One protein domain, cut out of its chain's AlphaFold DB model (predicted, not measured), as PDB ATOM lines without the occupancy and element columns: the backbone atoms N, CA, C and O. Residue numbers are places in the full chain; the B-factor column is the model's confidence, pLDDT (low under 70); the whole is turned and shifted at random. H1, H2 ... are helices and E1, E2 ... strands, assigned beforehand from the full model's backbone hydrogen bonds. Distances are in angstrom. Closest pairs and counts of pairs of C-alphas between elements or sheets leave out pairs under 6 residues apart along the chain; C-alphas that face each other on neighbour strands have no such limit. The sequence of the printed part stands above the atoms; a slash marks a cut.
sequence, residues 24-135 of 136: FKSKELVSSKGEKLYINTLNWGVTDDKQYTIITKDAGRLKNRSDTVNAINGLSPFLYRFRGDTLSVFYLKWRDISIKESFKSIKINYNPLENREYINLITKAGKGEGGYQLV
ATOM      1  N   PHE A  24     184.541 212.775 245.599       93.25
ATOM      2  CA  PHE A  24     183.896 211.501 245.291       93.25
ATOM      3  C   PHE A  24     183.975 210.547 246.481       93.25
ATOM      4  O   PHE A  24     185.056 210.294 247.019       93.25
ATOM      5  N   LYS A  25     182.845 209.942 246.839       95.06
ATOM      6  CA  LYS A  25     182.760 208.887 247.847       95.06
ATOM      7  C   LYS A  25     181.965 207.711 247.310       95.06
ATOM      8  O   LYS A  25     181.046 207.878 246.517       95.06
ATOM      9  N   SER A  26     182.310 206.512 247.763       96.56
ATOM     10  CA  SER A  26     181.635 205.284 247.356       96.56
ATOM     11  C   SER A  26     181.454 204.357 248.545       96.56
ATOM     12  O   SER A  26     182.380 204.144 249.332       96.56
ATOM     13  N   LYS A  27     180.257 203.790 248.662       97.81
ATOM     14  CA  LYS A  27     179.949 202.722 249.604       97.81
ATOM     15  C   LYS A  27     179.601 201.451 248.845       97.81
ATOM     16  O   LYS A  27     178.575 201.403 248.173       97.81
ATOM     17  N   GLU A  28     180.417 200.414 249.015       98.25
ATOM     18  CA  GLU A  28     180.103 199.061 248.549       98.25
ATOM     19  C   GLU A  28     179.116 198.381 249.512       98.25
ATOM     20  O   GLU A  28     179.286 198.419 250.736       98.25
ATOM     21  N   LEU A  29     178.095 197.739 248.946       98.06
ATOM     22  CA  LEU A  29     177.210 196.802 249.631       98.06
ATOM     23  C   LEU A  29     177.191 195.494 248.840       98.06
ATOM     24  O   LEU A  29     177.109 195.502 247.611       98.06
ATOM     25  N   VAL A  30     177.254 194.371 249.550       98.06
ATOM     26  CA  VAL A  30     177.370 193.038 248.949       98.06
ATOM     27  C   VAL A  30     176.202 192.181 249.409       98.06
ATOM     28  O   VAL A  30     175.973 192.037 250.610       98.06
ATOM     29  N   SER A  31     175.449 191.630 248.459       97.38
ATOM     30  CA  SER A  31     174.343 190.716 248.743       97.38
ATOM     31  C   SER A  31     174.847 189.376 249.272       97.38
ATOM     32  O   SER A  31     176.005 188.999 249.079       97.38
ATOM     33  N   SER A  32     173.955 188.594 249.877       97.38
ATOM     34  CA  SER A  32     174.254 187.222 250.307       97.38
ATOM     35  C   SER A  32     174.648 186.295 249.147       97.38
ATOM     36  O   SER A  32     175.259 185.254 249.372       97.38
ATOM     37  N   LYS A  33     174.344 186.687 247.901       97.25
ATOM     38  CA  LYS A  33     174.706 185.973 246.666       97.25
ATOM     39  C   LYS A  33     175.966 186.536 245.993       97.25
ATOM     40  O   LYS A  33     176.274 186.148 244.869       97.25
ATOM     41  N   GLY A  34     176.668 187.468 246.644       97.31
ATOM     42  CA  GLY A  34     177.896 188.088 246.142       97.31
ATOM     43  C   GLY A  34     177.689 189.193 245.103       97.31
ATOM     44  O   GLY A  34     178.669 189.720 244.577       97.31
ATOM     45  N   GLU A  35     176.444 189.576 244.795       98.12
ATOM     46  CA  GLU A  35     176.191 190.717 243.912       98.12
ATOM     47  C   GLU A  35     176.536 192.012 244.639       98.12
ATOM     48  O   GLU A  35     176.105 192.241 245.770       98.12
ATOM     49  N   LYS A  36     177.298 192.870 243.967       98.31
ATOM     50  CA  LYS A  36     177.723 194.153 244.508       98.31
ATOM     51  C   LYS A  36     176.840 195.276 243.987       98.31
ATOM     52  O   LYS A  36     176.515 195.320 242.799       98.31
ATOM     53  N   LEU A  37     176.521 196.210 244.871       97.94
ATOM     54  CA  LEU A  37     176.044 197.533 244.503       97.94
ATOM     55  C   LEU A  37     176.928 198.597 245.146       97.94
ATOM     56  O   LEU A  37     177.508 198.383 246.212       97.94
ATOM     57  N   TYR A  38     176.979 199.756 244.515       98.44
ATOM     58  CA  TYR A  38     177.703 200.912 245.005       98.44
ATOM     59  C   TYR A  38     176.744 202.083 245.142       98.44
ATOM     60  O   TYR A  38     175.952 202.353 244.237       98.44
ATOM     61  N   ILE A  39     176.818 202.763 246.284       98.12
ATOM     62  CA  ILE A  39     176.210 204.075 246.494       98.12
ATOM     63  C   ILE A  39     177.337 205.085 246.341       98.12
ATOM     64  O   ILE A  39     178.193 205.197 247.221       98.12
ATOM     65  N   ASN A  40     177.361 205.768 245.204       97.50
ATOM     66  CA  ASN A  40     178.386 206.744 244.882       97.50
ATOM     67  C   ASN A  40     177.820 208.144 245.072       97.50
ATOM     68  O   ASN A  40     176.718 208.427 244.600       97.50
ATOM     69  N   THR A  41     178.591 209.011 245.711       96.00
ATOM     70  CA  THR A  41     178.272 210.418 245.918       96.00
ATOM     71  C   THR A  41     179.383 211.264 245.314       96.00
ATOM     72  O   THR A  41     180.560 210.973 245.522       96.00
ATOM     73  N   LEU A  42     179.023 212.315 244.586       94.62
ATOM     74  CA  LEU A  42     179.957 213.334 244.124       94.62
ATOM     75  C   LEU A  42     179.472 214.693 244.622       94.62
ATOM     76  O   LEU A  42     178.419 215.172 244.194       94.62
ATOM     77  N   ASN A  43     180.242 215.297 245.521       91.75
ATOM     78  CA  ASN A  43     180.037 216.678 245.934       91.75
ATOM     79  C   ASN A  43     180.814 217.594 244.993       91.75
ATOM     80  O   ASN A  43     182.002 217.379 244.749       91.75
ATOM     81  N   TRP A  44     180.129 218.573 244.410       86.88
ATOM     82  CA  TRP A  44     180.698 219.502 243.443       86.88
ATOM     83  C   TRP A  44     181.067 220.810 244.111       86.88
ATOM     84  O   TRP A  44     180.221 221.466 244.713       86.88
ATOM     85  N   GLY A  45     182.299 221.245 243.869       75.06
ATOM     86  CA  GLY A  45     182.796 222.515 244.384       75.06
ATOM     87  C   GLY A  45     183.259 222.447 245.838       75.06
ATOM     88  O   GLY A  45     183.218 221.415 246.487       75.06
ATOM     89  N   VAL A  46     183.760 223.581 246.326       65.25
ATOM     90  CA  VAL A  46     184.446 223.687 247.627       65.25
ATOM     91  C   VAL A  46     183.466 223.655 248.802       65.25
ATOM     92  O   VAL A  46     183.834 223.288 249.913       65.25
ATOM     93  N   THR A  47     182.223 224.068 248.560       66.38
ATOM     94  CA  THR A  47     181.167 224.178 249.571       66.38
ATOM     95  C   THR A  47     180.298 222.932 249.685       66.38
ATOM     96  O   THR A  47     179.428 222.904 250.553       66.38
ATOM     97  N   ASP A  48     180.502 221.930 248.822       64.62
ATOM     98  CA  ASP A  48     179.682 220.715 248.736       64.62
ATOM     99  C   ASP A  48     178.166 220.998 248.626       64.62
ATOM    100  O   ASP A  48     177.336 220.167 248.986       64.62
ATOM    101  N   ASP A  49     177.780 222.167 248.106       74.62
ATOM    102  CA  ASP A  49     176.392 222.642 248.000       74.62
ATOM    103  C   ASP A  49     175.599 221.895 246.919       74.62
ATOM    104  O   ASP A  49     174.366 221.831 246.957       74.62
ATOM    105  N   LYS A  50     176.313 221.290 245.967       85.69
ATOM    106  CA  LYS A  50     175.761 220.440 244.917       85.69
ATOM    107  C   LYS A  50     176.248 219.017 245.109       85.69
ATOM    108  O   LYS A  50     177.386 218.693 244.791       85.69
ATOM    109  N   GLN A  51     175.361 218.160 245.590       92.31
ATOM    110  CA  GLN A  51     175.630 216.741 245.753       92.31
ATOM    111  C   GLN A  51     174.827 215.939 244.736       92.31
ATOM    112  O   GLN A  51     173.621 216.135 244.581       92.31
ATOM    113  N   TYR A  52     175.503 215.006 244.076       94.62
ATOM    114  CA  TYR A  52     174.880 213.988 243.246       94.62
ATOM    115  C   TYR A  52     175.098 212.631 243.891       94.62
ATOM    116  O   TYR A  52     176.198 212.341 244.354       94.62
ATOM    117  N   THR A  53     174.080 211.780 243.875       96.25
ATOM    118  CA  THR A  53     174.167 210.405 244.368       96.25
ATOM    119  C   THR A  53     173.639 209.439 243.319       96.25
ATOM    120  O   THR A  53     172.571 209.656 242.750       96.25
ATOM    121  N   ILE A  54     174.341 208.335 243.077       96.75
ATOM    122  CA  ILE A  54     173.879 207.263 242.196       96.75
ATOM    123  C   ILE A  54     174.032 205.901 242.861       96.75
ATOM    124  O   ILE A  54     174.994 205.641 243.582       96.75
ATOM    125  N   ILE A  55     173.071 205.021 242.593       97.75
ATOM    126  CA  ILE A  55     173.134 203.607 242.955       97.75
ATOM    127  C   ILE A  55     173.397 202.814 241.681       97.75
ATOM    128  O   ILE A  55     172.632 202.920 240.721       97.75
ATOM    129  N   THR A  56     174.487 202.051 241.652       97.69
ATOM    130  CA  THR A  56     174.952 201.377 240.431       97.69
ATOM    131  C   THR A  56     175.753 200.106 240.725       97.69
ATOM    132  O   THR A  56     176.089 199.820 241.871       97.69
ATOM    133  N   LYS A  57     176.079 199.342 239.679       97.62
ATOM    134  CA  LYS A  57     177.028 198.217 239.728       97.62
ATOM    135  C   LYS A  57     178.479 198.635 239.484       97.62
ATOM    136  O   LYS A  57     179.376 197.832 239.715       97.62
ATOM    137  N   ASP A  58     178.710 199.853 239.000       97.06
ATOM    138  CA  ASP A  58     180.043 200.349 238.664       97.06
ATOM    139  C   ASP A  58     180.594 201.282 239.758       97.06
ATOM    140  O   ASP A  58     180.100 202.388 239.976       97.06
ATOM    141  N   ALA A  59     181.669 200.858 240.424       95.81
ATOM    142  CA  ALA A  59     182.369 201.655 241.434       95.81
ATOM    143  C   ALA A  59     182.990 202.953 240.871       95.81
ATOM    144  O   ALA A  59     183.346 203.860 241.624       95.81
ATOM    145  N   GLY A  60     183.180 203.031 239.551       94.38
ATOM    146  CA  GLY A  60     183.715 204.182 238.831       94.38
ATOM    147  C   GLY A  60     182.682 205.240 238.455       94.38
ATOM    148  O   GLY A  60     183.066 206.374 238.160       94.38
ATOM    149  N   ARG A  61     181.393 204.897 238.479       95.88
ATOM    150  CA  ARG A  61     180.332 205.787 238.010       95.88
ATOM    151  C   ARG A  61     180.173 207.003 238.913       95.88
ATOM    152  O   ARG A  61     180.313 206.885 240.129       95.88
ATOM    153  N   LEU A  62     179.828 208.146 238.330       94.31
ATOM    154  CA  LEU A  62     179.690 209.451 238.983       94.31
ATOM    155  C   LEU A  62     181.013 210.032 239.514       94.31
ATOM    156  O   LEU A  62     181.003 211.041 240.202       94.31
ATOM    157  N   LYS A  63     182.182 209.472 239.169       91.69
ATOM    158  CA  LYS A  63     183.478 210.094 239.519       91.69
ATOM    159  C   LYS A  63     183.709 211.444 238.842       91.69
ATOM    160  O   LYS A  63     184.483 212.251 239.341       91.69
ATOM    161  N   ASN A  64     183.057 211.676 237.704       89.56
ATOM    162  CA  ASN A  64     183.209 212.880 236.898       89.56
ATOM    163  C   ASN A  64     181.870 213.612 236.773       89.56
ATOM    164  O   ASN A  64     180.819 212.982 236.668       89.56
ATOM    165  N   ARG A  65     181.912 214.946 236.673       87.56
ATOM    166  CA  ARG A  65     180.708 215.788 236.531       87.56
ATOM    167  C   ARG A  65     179.850 215.459 235.302       87.56
ATOM    168  O   ARG A  65     178.644 215.690 235.308       87.56
ATOM    169  N   SER A  66     180.467 214.921 234.251       88.75
ATOM    170  CA  SER A  66     179.786 214.504 233.021       88.75
ATOM    171  C   SER A  66     178.934 213.242 233.190       88.75
ATOM    172  O   SER A  66     178.111 212.953 232.328       88.75
ATOM    173  N   ASP A  67     179.110 212.490 234.279       89.88
ATOM    174  CA  ASP A  67     178.450 211.203 234.519       89.88
ATOM    175  C   ASP A  67     177.309 211.323 235.543       89.88
ATOM    176  O   ASP A  67     177.223 210.592 236.525       89.88
ATOM    177  N   THR A  68     176.430 212.304 235.331       90.50
ATOM    178  CA  THR A  68     175.253 212.559 236.187       90.50
ATOM    179  C   THR A  68     173.960 211.979 235.637       90.50
ATOM    180  O   THR A  68     172.893 212.158 236.227       90.50
ATOM    181  N   VAL A  69     174.016 211.261 234.516       91.06
ATOM    182  CA  VAL A  69     172.828 210.661 233.909       91.06
ATOM    183  C   VAL A  69     172.224 209.637 234.874       91.06
ATOM    184  O   VAL A  69     172.860 208.643 235.233       91.06
ATOM    185  N   ASN A  70     170.966 209.877 235.259       91.56
ATOM    186  CA  ASN A  70     170.218 209.131 236.278       91.56
ATOM    187  C   ASN A  70     170.763 209.254 237.714       91.56
ATOM    188  O   ASN A  70     170.350 208.487 238.585       91.56
ATOM    189  N   ALA A  71     171.668 210.200 237.975       93.25
ATOM    190  CA  ALA A  71     172.046 210.554 239.332       93.25
ATOM    191  C   ALA A  71     170.939 211.387 239.988       93.25
ATOM    192  O   ALA A  71     170.258 212.195 239.354       93.25
ATOM    193  N   ILE A  72     170.776 211.188 241.286       94.19
ATOM    194  CA  ILE A  72     169.844 211.919 242.129       94.19
ATOM    195  C   ILE A  72     170.570 213.165 242.629       94.19
ATOM    196  O   ILE A  72     171.630 213.052 243.240       94.19
ATOM    197  N   ASN A  73     170.006 214.342 242.374       91.25
ATOM    198  CA  ASN A  73     170.566 215.609 242.833       91.25
ATOM    199  C   ASN A  73     169.970 216.014 244.190       91.25
ATOM    200  O   ASN A  73     168.762 215.896 244.416       91.25
ATOM    201  N   GLY A  74     170.816 216.543 245.063       88.06
ATOM    202  CA  GLY A  74     170.449 217.183 246.314       88.06
ATOM    203  C   GLY A  74     171.322 216.706 247.461       88.06
ATOM    204  O   GLY A  74     171.798 215.577 247.462       88.06
ATOM    205  N   LEU A  75     171.486 217.561 248.468       84.19
ATOM    206  CA  LEU A  75     172.177 217.198 249.703       84.19
ATOM    207  C   LEU A  75     171.438 216.056 250.399       84.19
ATOM    208  O   LEU A  75     170.230 216.166 250.639       84.19
ATOM    209  N   SER A  76     172.171 214.985 250.702       81.75
ATOM    210  CA  SER A  76     171.706 213.766 251.361       81.75
ATOM    211  C   SER A  76     170.312 213.351 250.889       81.75
ATOM    212  O   SER A  76     169.355 213.380 251.667       81.75
ATOM    213  N   PRO A  77     170.149 213.015 249.598       89.06
ATOM    214  CA  PRO A  77     168.837 213.013 248.968       89.06
ATOM    215  C   PRO A  77     167.926 211.890 249.481       89.06
ATOM    216  O   PRO A  77     166.708 211.959 249.310       89.06
ATOM    217  N   PHE A  78     168.506 210.883 250.136       96.31
ATOM    218  CA  PHE A  78     167.819 209.798 250.822       96.31
ATOM    219  C   PHE A  78     168.692 209.224 251.950       96.31
ATOM    220  O   PHE A  78     169.897 209.456 252.014       96.31
ATOM    221  N   LEU A  79     168.073 208.433 252.824       97.06
ATOM    222  CA  LEU A  79     168.750 207.501 253.723       97.06
ATOM    223  C   LEU A  79     168.579 206.094 253.186       97.06
ATOM    224  O   LEU A  79     167.623 205.805 252.460       97.06
ATOM    225  N   TYR A  80     169.451 205.188 253.602       98.25
ATOM    226  CA  TYR A  80     169.299 203.792 253.247       98.25
ATOM    227  C   TYR A  80     169.523 202.854 254.424       98.25
ATOM    228  O   TYR A  80     170.109 203.193 255.450       98.25
ATOM    229  N   ARG A  81     169.034 201.631 254.250       98.25
ATOM    230  CA  ARG A  81     169.390 200.479 255.071       98.25
ATOM    231  C   ARG A  81     169.530 199.275 254.162       98.25
ATOM    232  O   ARG A  81     168.610 198.968 253.407       98.25
ATOM    233  N   PHE A  82     170.650 198.577 254.276       98.06
ATOM    234  CA  PHE A  82     170.884 197.335 253.556       98.06
ATOM    235  C   PHE A  82     170.822 196.160 254.532       98.06
ATOM    236  O   PHE A  82     171.561 196.135 255.516       98.06
ATOM    237  N   ARG A  83     169.899 195.220 254.310       96.81
ATOM    238  CA  ARG A  83     169.726 194.039 255.169       96.81
ATOM    239  C   ARG A  83     169.386 192.818 254.322       96.81
ATOM    240  O   ARG A  83     168.398 192.838 253.588       96.81
ATOM    241  N   GLY A  84     170.176 191.755 254.472       95.25
ATOM    242  CA  GLY A  84     170.102 190.600 253.576       95.25
ATOM    243  C   GLY A  84     170.340 191.056 252.139       95.25
ATOM    244  O   GLY A  84     171.314 191.750 251.873       95.25
ATOM    245  N   ASP A  85     169.392 190.758 251.254       97.88
ATOM    246  CA  ASP A  85     169.441 191.168 249.847       97.88
ATOM    247  C   ASP A  85     168.509 192.356 249.541       97.88
ATOM    248  O   ASP A  85     168.084 192.546 248.405       97.88
ATOM    249  N   THR A  86     168.105 193.139 250.547       98.25
ATOM    250  CA  THR A  86     167.198 194.280 250.347       98.25
ATOM    251  C   THR A  86     167.863 195.607 250.689       98.25
ATOM    252  O   THR A  86     168.263 195.842 251.832       98.25
ATOM    253  N   LEU A  87     167.887 196.509 249.708       98.50
ATOM    254  CA  LEU A  87     168.188 197.924 249.883       98.50
ATOM    255  C   LEU A  87     166.884 198.687 250.121       98.50
ATOM    256  O   LEU A  87     166.081 198.867 249.211       98.50
ATOM    257  N   SER A  88     166.661 199.137 251.351       98.44
ATOM    258  CA  SER A  88     165.564 200.055 251.668       98.44
ATOM    259  C   SER A  88     166.042 201.491 251.514       98.44
ATOM    260  O   SER A  88     167.035 201.859 252.135       98.44
ATOM    261  N   VAL A  89     165.331 202.282 250.718       98.25
ATOM    262  CA  VAL A  89     165.607 203.696 250.444       98.25
ATOM    263  C   VAL A  89     164.495 204.526 251.069       98.25
ATOM    264  O   VAL A  89     163.319 204.289 250.794       98.25
ATOM    265  N   PHE A  90     164.866 205.472 251.927       98.06
ATOM    266  CA  PHE A  90     163.953 206.335 252.674       98.06
ATOM    267  C   PHE A  90     164.165 207.781 252.247       98.06
ATOM    268  O   PHE A  90     165.280 208.295 252.318       98.06
ATOM    269  N   TYR A  91     163.105 208.444 251.812       97.31
ATOM    270  CA  TYR A  91     163.179 209.794 251.264       97.31
ATOM    271  C   TYR A  91     161.927 210.580 251.622       97.31
ATOM    272  O   TYR A  91     160.887 210.003 251.934       97.31
ATOM    273  N   LEU A  92     162.030 211.905 251.600       96.81
ATOM    274  CA  LEU A  92     160.870 212.769 251.778       96.81
ATOM    275  C   LEU A  92     159.875 212.530 250.642       96.81
ATOM    276  O   LEU A  92     160.248 212.602 249.479       96.81
ATOM    277  N   LYS A  93     158.608 212.295 250.976       95.44
ATOM    278  CA  LYS A  93     157.547 211.914 250.031       95.44
ATOM    279  C   LYS A  93     157.325 212.900 248.880       95.44
ATOM    280  O   LYS A  93     156.887 212.489 247.813       95.44
ATOM    281  N   TRP A  94     157.625 214.183 249.083       93.06
ATOM    282  CA  TRP A  94     157.540 215.203 248.032       93.06
ATOM    283  C   TRP A  94     158.700 215.142 247.025       93.06
ATOM    284  O   TRP A  94     158.628 215.793 245.985       93.06
ATOM    285  N   ARG A  95     159.769 214.384 247.310       90.56
ATOM    286  CA  ARG A  95     160.853 214.109 246.362       90.56
ATOM    287  C   ARG A  95     160.542 212.845 245.578       90.56
ATOM    288  O   ARG A  95     160.206 211.820 246.164       90.56
ATOM    289  N   ASP A  96     160.736 212.907 244.269       85.50
ATOM    290  CA  ASP A  96     160.759 211.709 243.439       85.50
ATOM    291  C   ASP A  96     162.171 211.108 243.444       85.50
ATOM    292  O   ASP A  96     163.156 211.788 243.149       85.50
ATOM    293  N   ILE A  97     162.269 209.835 243.818       91.75
ATOM    294  CA  ILE A  97     163.519 209.078 243.866       91.75
ATOM    295  C   ILE A  97     163.315 207.806 243.057       91.75
ATOM    296  O   ILE A  97     162.550 206.923 243.439       91.75
ATOM    297  N   SER A  98     164.049 207.688 241.952       88.50
ATOM    298  CA  SER A  98     163.974 206.534 241.058       88.50
ATOM    299  C   SER A  98     165.374 206.038 240.718       88.50
ATOM    300  O   SER A  98     166.127 206.699 240.005       88.50
ATOM    301  N   ILE A  99     165.722 204.849 241.212       94.44
ATOM    302  CA  ILE A  99     166.979 204.178 240.872       94.44
ATOM    303  C   ILE A  99     166.745 203.383 239.592       94.44
ATOM    304  O   ILE A  99     165.900 202.489 239.553       94.44
ATOM    305  N   LYS A 100     167.477 203.737 238.531       92.31
ATOM    306  CA  LYS A 100     167.322 203.123 237.200       92.31
ATOM    307  C   LYS A 100     168.111 201.826 237.023       92.31
ATOM    308  O   LYS A 100     167.807 201.054 236.121       92.31
ATOM    309  N   GLU A 101     169.118 201.590 237.859       94.88
ATOM    310  CA  GLU A 101     169.904 200.357 237.827       94.88
ATOM    311  C   GLU A 101     169.068 199.176 238.341       94.88
ATOM    312  O   GLU A 101     168.437 199.258 239.397       94.88
ATOM    313  N   SER A 102     169.084 198.062 237.609       95.19
ATOM    314  CA  SER A 102     168.452 196.810 238.027       95.19
ATOM    315  C   SER A 102     169.486 195.855 238.613       95.19
ATOM    316  O   SER A 102     170.608 195.774 238.124       95.19
ATOM    317  N   PHE A 103     169.115 195.085 239.632       97.06
ATOM    318  CA  PHE A 103     169.992 194.106 240.279       97.06
ATOM    319  C   PHE A 103     169.348 192.719 240.228       97.06
ATOM    320  O   PHE A 103     168.124 192.595 240.263       97.06
ATOM    321  N   LYS A 104     170.162 191.672 240.088       97.44
ATOM    322  CA  LYS A 104     169.697 190.284 239.927       97.44
ATOM    323  C   LYS A 104     169.236 189.679 241.250       97.44
ATOM    324  O   LYS A 104     168.258 188.943 241.293       97.44
ATOM    325  N   SER A 105     169.983 189.936 242.314       97.56
ATOM    326  CA  SER A 105     169.760 189.401 243.655       97.56
ATOM    327  C   SER A 105     169.256 190.453 244.633       97.56
ATOM    328  O   SER A 105     168.549 190.092 245.566       97.56
ATOM    329  N   ILE A 106     169.578 191.729 244.412       98.44
ATOM    330  CA  ILE A 106     169.204 192.806 245.327       98.44
ATOM    331  C   ILE A 106     167.826 193.375 244.980       98.44
ATOM    332  O   ILE A 106     167.586 193.846 243.870       98.44
ATOM    333  N   LYS A 107     166.931 193.411 245.969       98.00
ATOM    334  CA  LYS A 107     165.643 194.104 245.885       98.00
ATOM    335  C   LYS A 107     165.779 195.533 246.399       98.00
ATOM    336  O   LYS A 107     166.273 195.754 247.502       98.00
ATOM    337  N   ILE A 108     165.268 196.497 245.641       98.00
ATOM    338  CA  ILE A 108     165.151 197.886 246.092       98.00
ATOM    339  C   ILE A 108     163.733 198.106 246.616       98.00
ATOM    340  O   ILE A 108     162.759 197.808 245.926       98.00
ATOM    341  N   ASN A 109     163.619 198.606 247.843       97.75
ATOM    342  CA  ASN A 109     162.354 198.989 248.453       97.75
ATOM    343  C   ASN A 109     162.319 200.503 248.685       97.75
ATOM    344  O   ASN A 109     163.187 201.042 249.371       97.75
ATOM    345  N   TYR A 110     161.297 201.166 248.155       97.81
ATOM    346  CA  TYR A 110     161.115 202.610 248.251       97.81
ATOM    347  C   TYR A 110     160.152 202.939 249.387       97.81
ATOM    348  O   TYR A 110     159.054 202.396 249.454       97.81
ATOM    349  N   ASN A 111     160.576 203.817 250.290       97.75
ATOM    350  CA  ASN A 111     159.822 204.190 251.481       97.75
ATOM    351  C   ASN A 111     159.720 205.722 251.524       97.75
ATOM    352  O   ASN A 111     160.562 206.366 252.157       97.75
ATOM    353  N   PRO A 112     158.750 206.324 250.811       97.31
ATOM    354  CA  PRO A 112     158.475 207.748 250.933       97.31
ATOM    355  C   PRO A 112     157.923 208.049 252.330       97.31
ATOM    356  O   PRO A 112     157.017 207.365 252.802       97.31
ATOM    357  N   LEU A 113     158.468 209.071 252.983       97.44
ATOM    358  CA  LEU A 113     158.175 209.427 254.370       97.44
ATOM    359  C   LEU A 113     157.692 210.869 254.496       97.44
ATOM    360  O   LEU A 113     158.127 211.756 253.754       97.44
ATOM    361  N   GLU A 114     156.852 211.114 255.497       97.88
ATOM    362  CA  GLU A 114     156.543 212.475 255.927       97.88
ATOM    363  C   GLU A 114     157.737 213.081 256.691       97.88
ATOM    364  O   GLU A 114     158.596 212.369 257.224       97.88
ATOM    365  N   ASN A 115     157.797 214.414 256.789       96.50
ATOM    366  CA  ASN A 115     158.957 215.118 257.357       96.50
ATOM    367  C   ASN A 115     159.332 214.629 258.770       96.50
ATOM    368  O   ASN A 115     160.503 214.396 259.064       96.50
ATOM    369  N   ARG A 116     158.338 214.413 259.641       97.56
ATOM    370  CA  ARG A 116     158.567 213.949 261.019       97.56
ATOM    371  C   ARG A 116     159.258 212.583 261.063       97.56
ATOM    372  O   ARG A 116     160.174 212.378 261.856       97.56
ATOM    373  N   GLU A 117     158.821 211.649 260.229       97.69
ATOM    374  CA  GLU A 117     159.381 210.296 260.170       97.69
ATOM    375  C   GLU A 117     160.799 210.318 259.600       97.69
ATOM    376  O   GLU A 117     161.697 209.664 260.131       97.69
ATOM    377  N   TYR A 118     161.011 211.127 258.562       97.19
ATOM    378  CA  TYR A 118     162.308 211.301 257.926       97.19
ATOM    379  C   TYR A 118     163.356 211.865 258.899       97.19
ATOM    380  O   TYR A 118     164.430 211.284 259.049       97.19
ATOM    381  N   ILE A 119     163.023 212.925 259.645       96.31
ATOM    382  CA  ILE A 119     163.906 213.511 260.671       96.31
ATOM    383  C   ILE A 119     164.224 212.508 261.790       96.31
ATOM    384  O   ILE A 119     165.369 212.421 262.252       96.31
ATOM    385  N   ASN A 120     163.246 211.694 262.197       97.62
ATOM    386  CA  ASN A 120     163.487 210.625 263.166       97.62
ATOM    387  C   ASN A 120     164.505 209.603 262.640       97.62
ATOM    388  O   ASN A 120     165.381 209.171 263.391       97.62
ATOM    389  N   LEU A 121     164.423 209.217 261.361       97.75
ATOM    390  CA  LEU A 121     165.398 208.304 260.760       97.75
ATOM    391  C   LEU A 121     166.778 208.940 260.577       97.75
ATOM    392  O   LEU A 121     167.765 208.250 260.817       97.75
ATOM    393  N   ILE A 122     166.866 210.232 260.245       96.31
ATOM    394  CA  ILE A 122     168.138 210.978 260.255       96.31
ATOM    395  C   ILE A 122     168.795 210.893 261.625       96.31
ATOM    396  O   ILE A 122     169.971 210.552 261.724       96.31
ATOM    397  N   THR A 123     168.024 211.135 262.683       96.75
ATOM    398  CA  THR A 123     168.540 211.068 264.054       96.75
ATOM    399  C   THR A 123     169.075 209.671 264.376       96.75
ATOM    400  O   THR A 123     170.158 209.543 264.941       96.75
ATOM    401  N   LYS A 124     168.353 208.615 263.979       97.56
ATOM    402  CA  LYS A 124     168.802 207.226 264.164       97.56
ATOM    403  C   LYS A 124     170.066 206.914 263.367       97.56
ATOM    404  O   LYS A 124     170.986 206.323 263.919       97.56
ATOM    405  N   ALA A 125     170.133 207.335 262.105       96.31
ATOM    406  CA  ALA A 125     171.306 207.135 261.258       96.31
ATOM    407  C   ALA A 125     172.544 207.843 261.828       96.31
ATOM    408  O   ALA A 125     173.607 207.235 261.910       96.31
ATOM    409  N   GLY A 126     172.392 209.082 262.309       93.62
ATOM    410  CA  GLY A 126     173.471 209.831 262.963       93.62
ATOM    411  C   GLY A 126     173.975 209.185 264.259       93.62
ATOM    412  O   GLY A 126     175.139 209.342 264.607       93.62
ATOM    413  N   LYS A 127     173.122 208.416 264.949       96.44
ATOM    414  CA  LYS A 127     173.482 207.628 266.139       96.44
ATOM    415  C   LYS A 127     173.952 206.201 265.824       96.44
ATOM    416  O   LYS A 127     174.313 205.472 266.741       96.44
ATOM    417  N   GLY A 128     173.921 205.775 264.559       93.69
ATOM    418  CA  GLY A 128     174.235 204.398 264.162       93.69
ATOM    419  C   GLY A 128     173.186 203.358 264.588       93.69
ATOM    420  O   GLY A 128     173.483 202.168 264.676       93.69
ATOM    421  N   GLU A 129     171.950 203.773 264.859       96.31
ATOM    422  CA  GLU A 129     170.886 202.895 265.347       96.31
ATOM    423  C   GLU A 129     170.129 202.205 264.203       96.31
ATOM    424  O   GLU A 129     169.904 202.769 263.131       96.31
ATOM    425  N   GLY A 130     169.669 200.969 264.431       93.44
ATOM    426  CA  GLY A 130     168.727 200.277 263.536       93.44
ATOM    427  C   GLY A 130     169.245 199.963 262.123       93.44
ATOM    428  O   GLY A 130     168.454 199.553 261.264       93.44
ATOM    429  N   GLY A 131     170.547 200.152 261.880       95.25
ATOM    430  CA  GLY A 131     171.209 199.934 260.592       95.25
ATOM    431  C   GLY A 131     170.936 201.013 259.539       95.25
ATOM    432  O   GLY A 131     171.230 200.784 258.367       95.25
ATOM    433  N   TYR A 132     170.352 202.152 259.924       97.56
ATOM    434  CA  TYR A 132     170.133 203.279 259.015       97.56
ATOM    435  C   TYR A 132     171.447 204.013 258.743       97.56
ATOM    436  O   TYR A 132     172.253 204.208 259.649       97.56
ATOM    437  N   GLN A 133     171.658 204.421 257.495       97.44
ATOM    438  CA  GLN A 133     172.858 205.123 257.047       97.44
ATOM    439  C   GLN A 133     172.461 206.325 256.184       97.44
ATOM    440  O   GLN A 133     171.495 206.269 255.416       97.44
ATOM    441  N   LEU A 134     173.213 207.414 256.333       95.94
ATOM    442  CA  LEU A 134     173.215 208.518 255.376       95.94
ATOM    443  C   LEU A 134     174.019 208.098 254.142       95.94
ATOM    444  O   LEU A 134     174.884 207.225 254.239       95.94
ATOM    445  N   VAL A 135     173.735 208.711 252.992       95.06
ATOM    446  CA  VAL A 135     174.609 208.571 251.817       95.06
ATOM    447  C   VAL A 135     176.037 209.015 252.174       95.06
ATOM    448  O   VAL A 135     176.191 209.905 253.016       95.06
TER     449      VAL A 135
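AT A GLANCE: This is residues 24 to 135 of the 136 residues of an uncharacterized protein of Sphingobacterium spiritivorum (UniProt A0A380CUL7). Two small three-stranded sheets, E1 E2 E3 and E4 E5 E6, make two sides of a rounded body, and one helix, H1, covers the face of E4 E5 E6 that is turned away from the other sheet. The sheets come close at Leu 29 of E1 and Phe 82 of E4. The printed part has 112 residues, in the order E1 E2 E3 E4 E5 E6 H1; its class is mixed, helices and strands, with 54 residues in named elements, under half. It is compact, with a radius of gyration of the C-alphas of 13.6 A and spans of 37 by 34 by 24 A.

HOW THE PARTS SIT: Look first at E1, residues 24 to 30, E2, residues 36 to 44, and E3, residues 50 to 56: a meander, each strand the antiparallel neighbour of the one before, with N 27 and O 39 at 2.9 A and N 40 and O 54 at 2.9 A. In the other sheet, E4, residues 79 to 83, and E5, residues 86 to 92, form an antiparallel hairpin, with N 81 and O 88 at 2.9 A. E6, residues 107 to 113, is parallel to E5, with N 89 and O 109 at 2.8 A. H1, residues 115 to 126, is on this sheet, making two layers, a helix on one face of a sheet; its height over the sheet is 8.4 A. It lies over E4 and E5 and only just across the strands, at 62 degrees to E4 on the local plane. The closest C-alphas of E5 and H1 are those of Leu 92 and Asn 115, 6.3 A apart. In H1 every O i to N i+4 pair is within hydrogen-bond range. E2 and E5 are apart.

IN THESE COORDINATES: Find C-alpha 24 at (183.896, 211.501, 245.291), where E1 begins; it runs 19.9 A. E2 is 25.5 A long, E3 19.6 A, E4 13.6 A, E5 19.6 A and E6 19.0 A. H1 runs 16.4 A to C-alpha 126 at (173.471, 209.831, 262.963).

THE WHOLE: The C-alphas farthest apart, of Lys 33 and Val 46, are 39.0 A from each other. The printed part has no cut. The long links are residues 57 to 78 and 93 to 106. Residues 46 to 48 have pLDDT under 70.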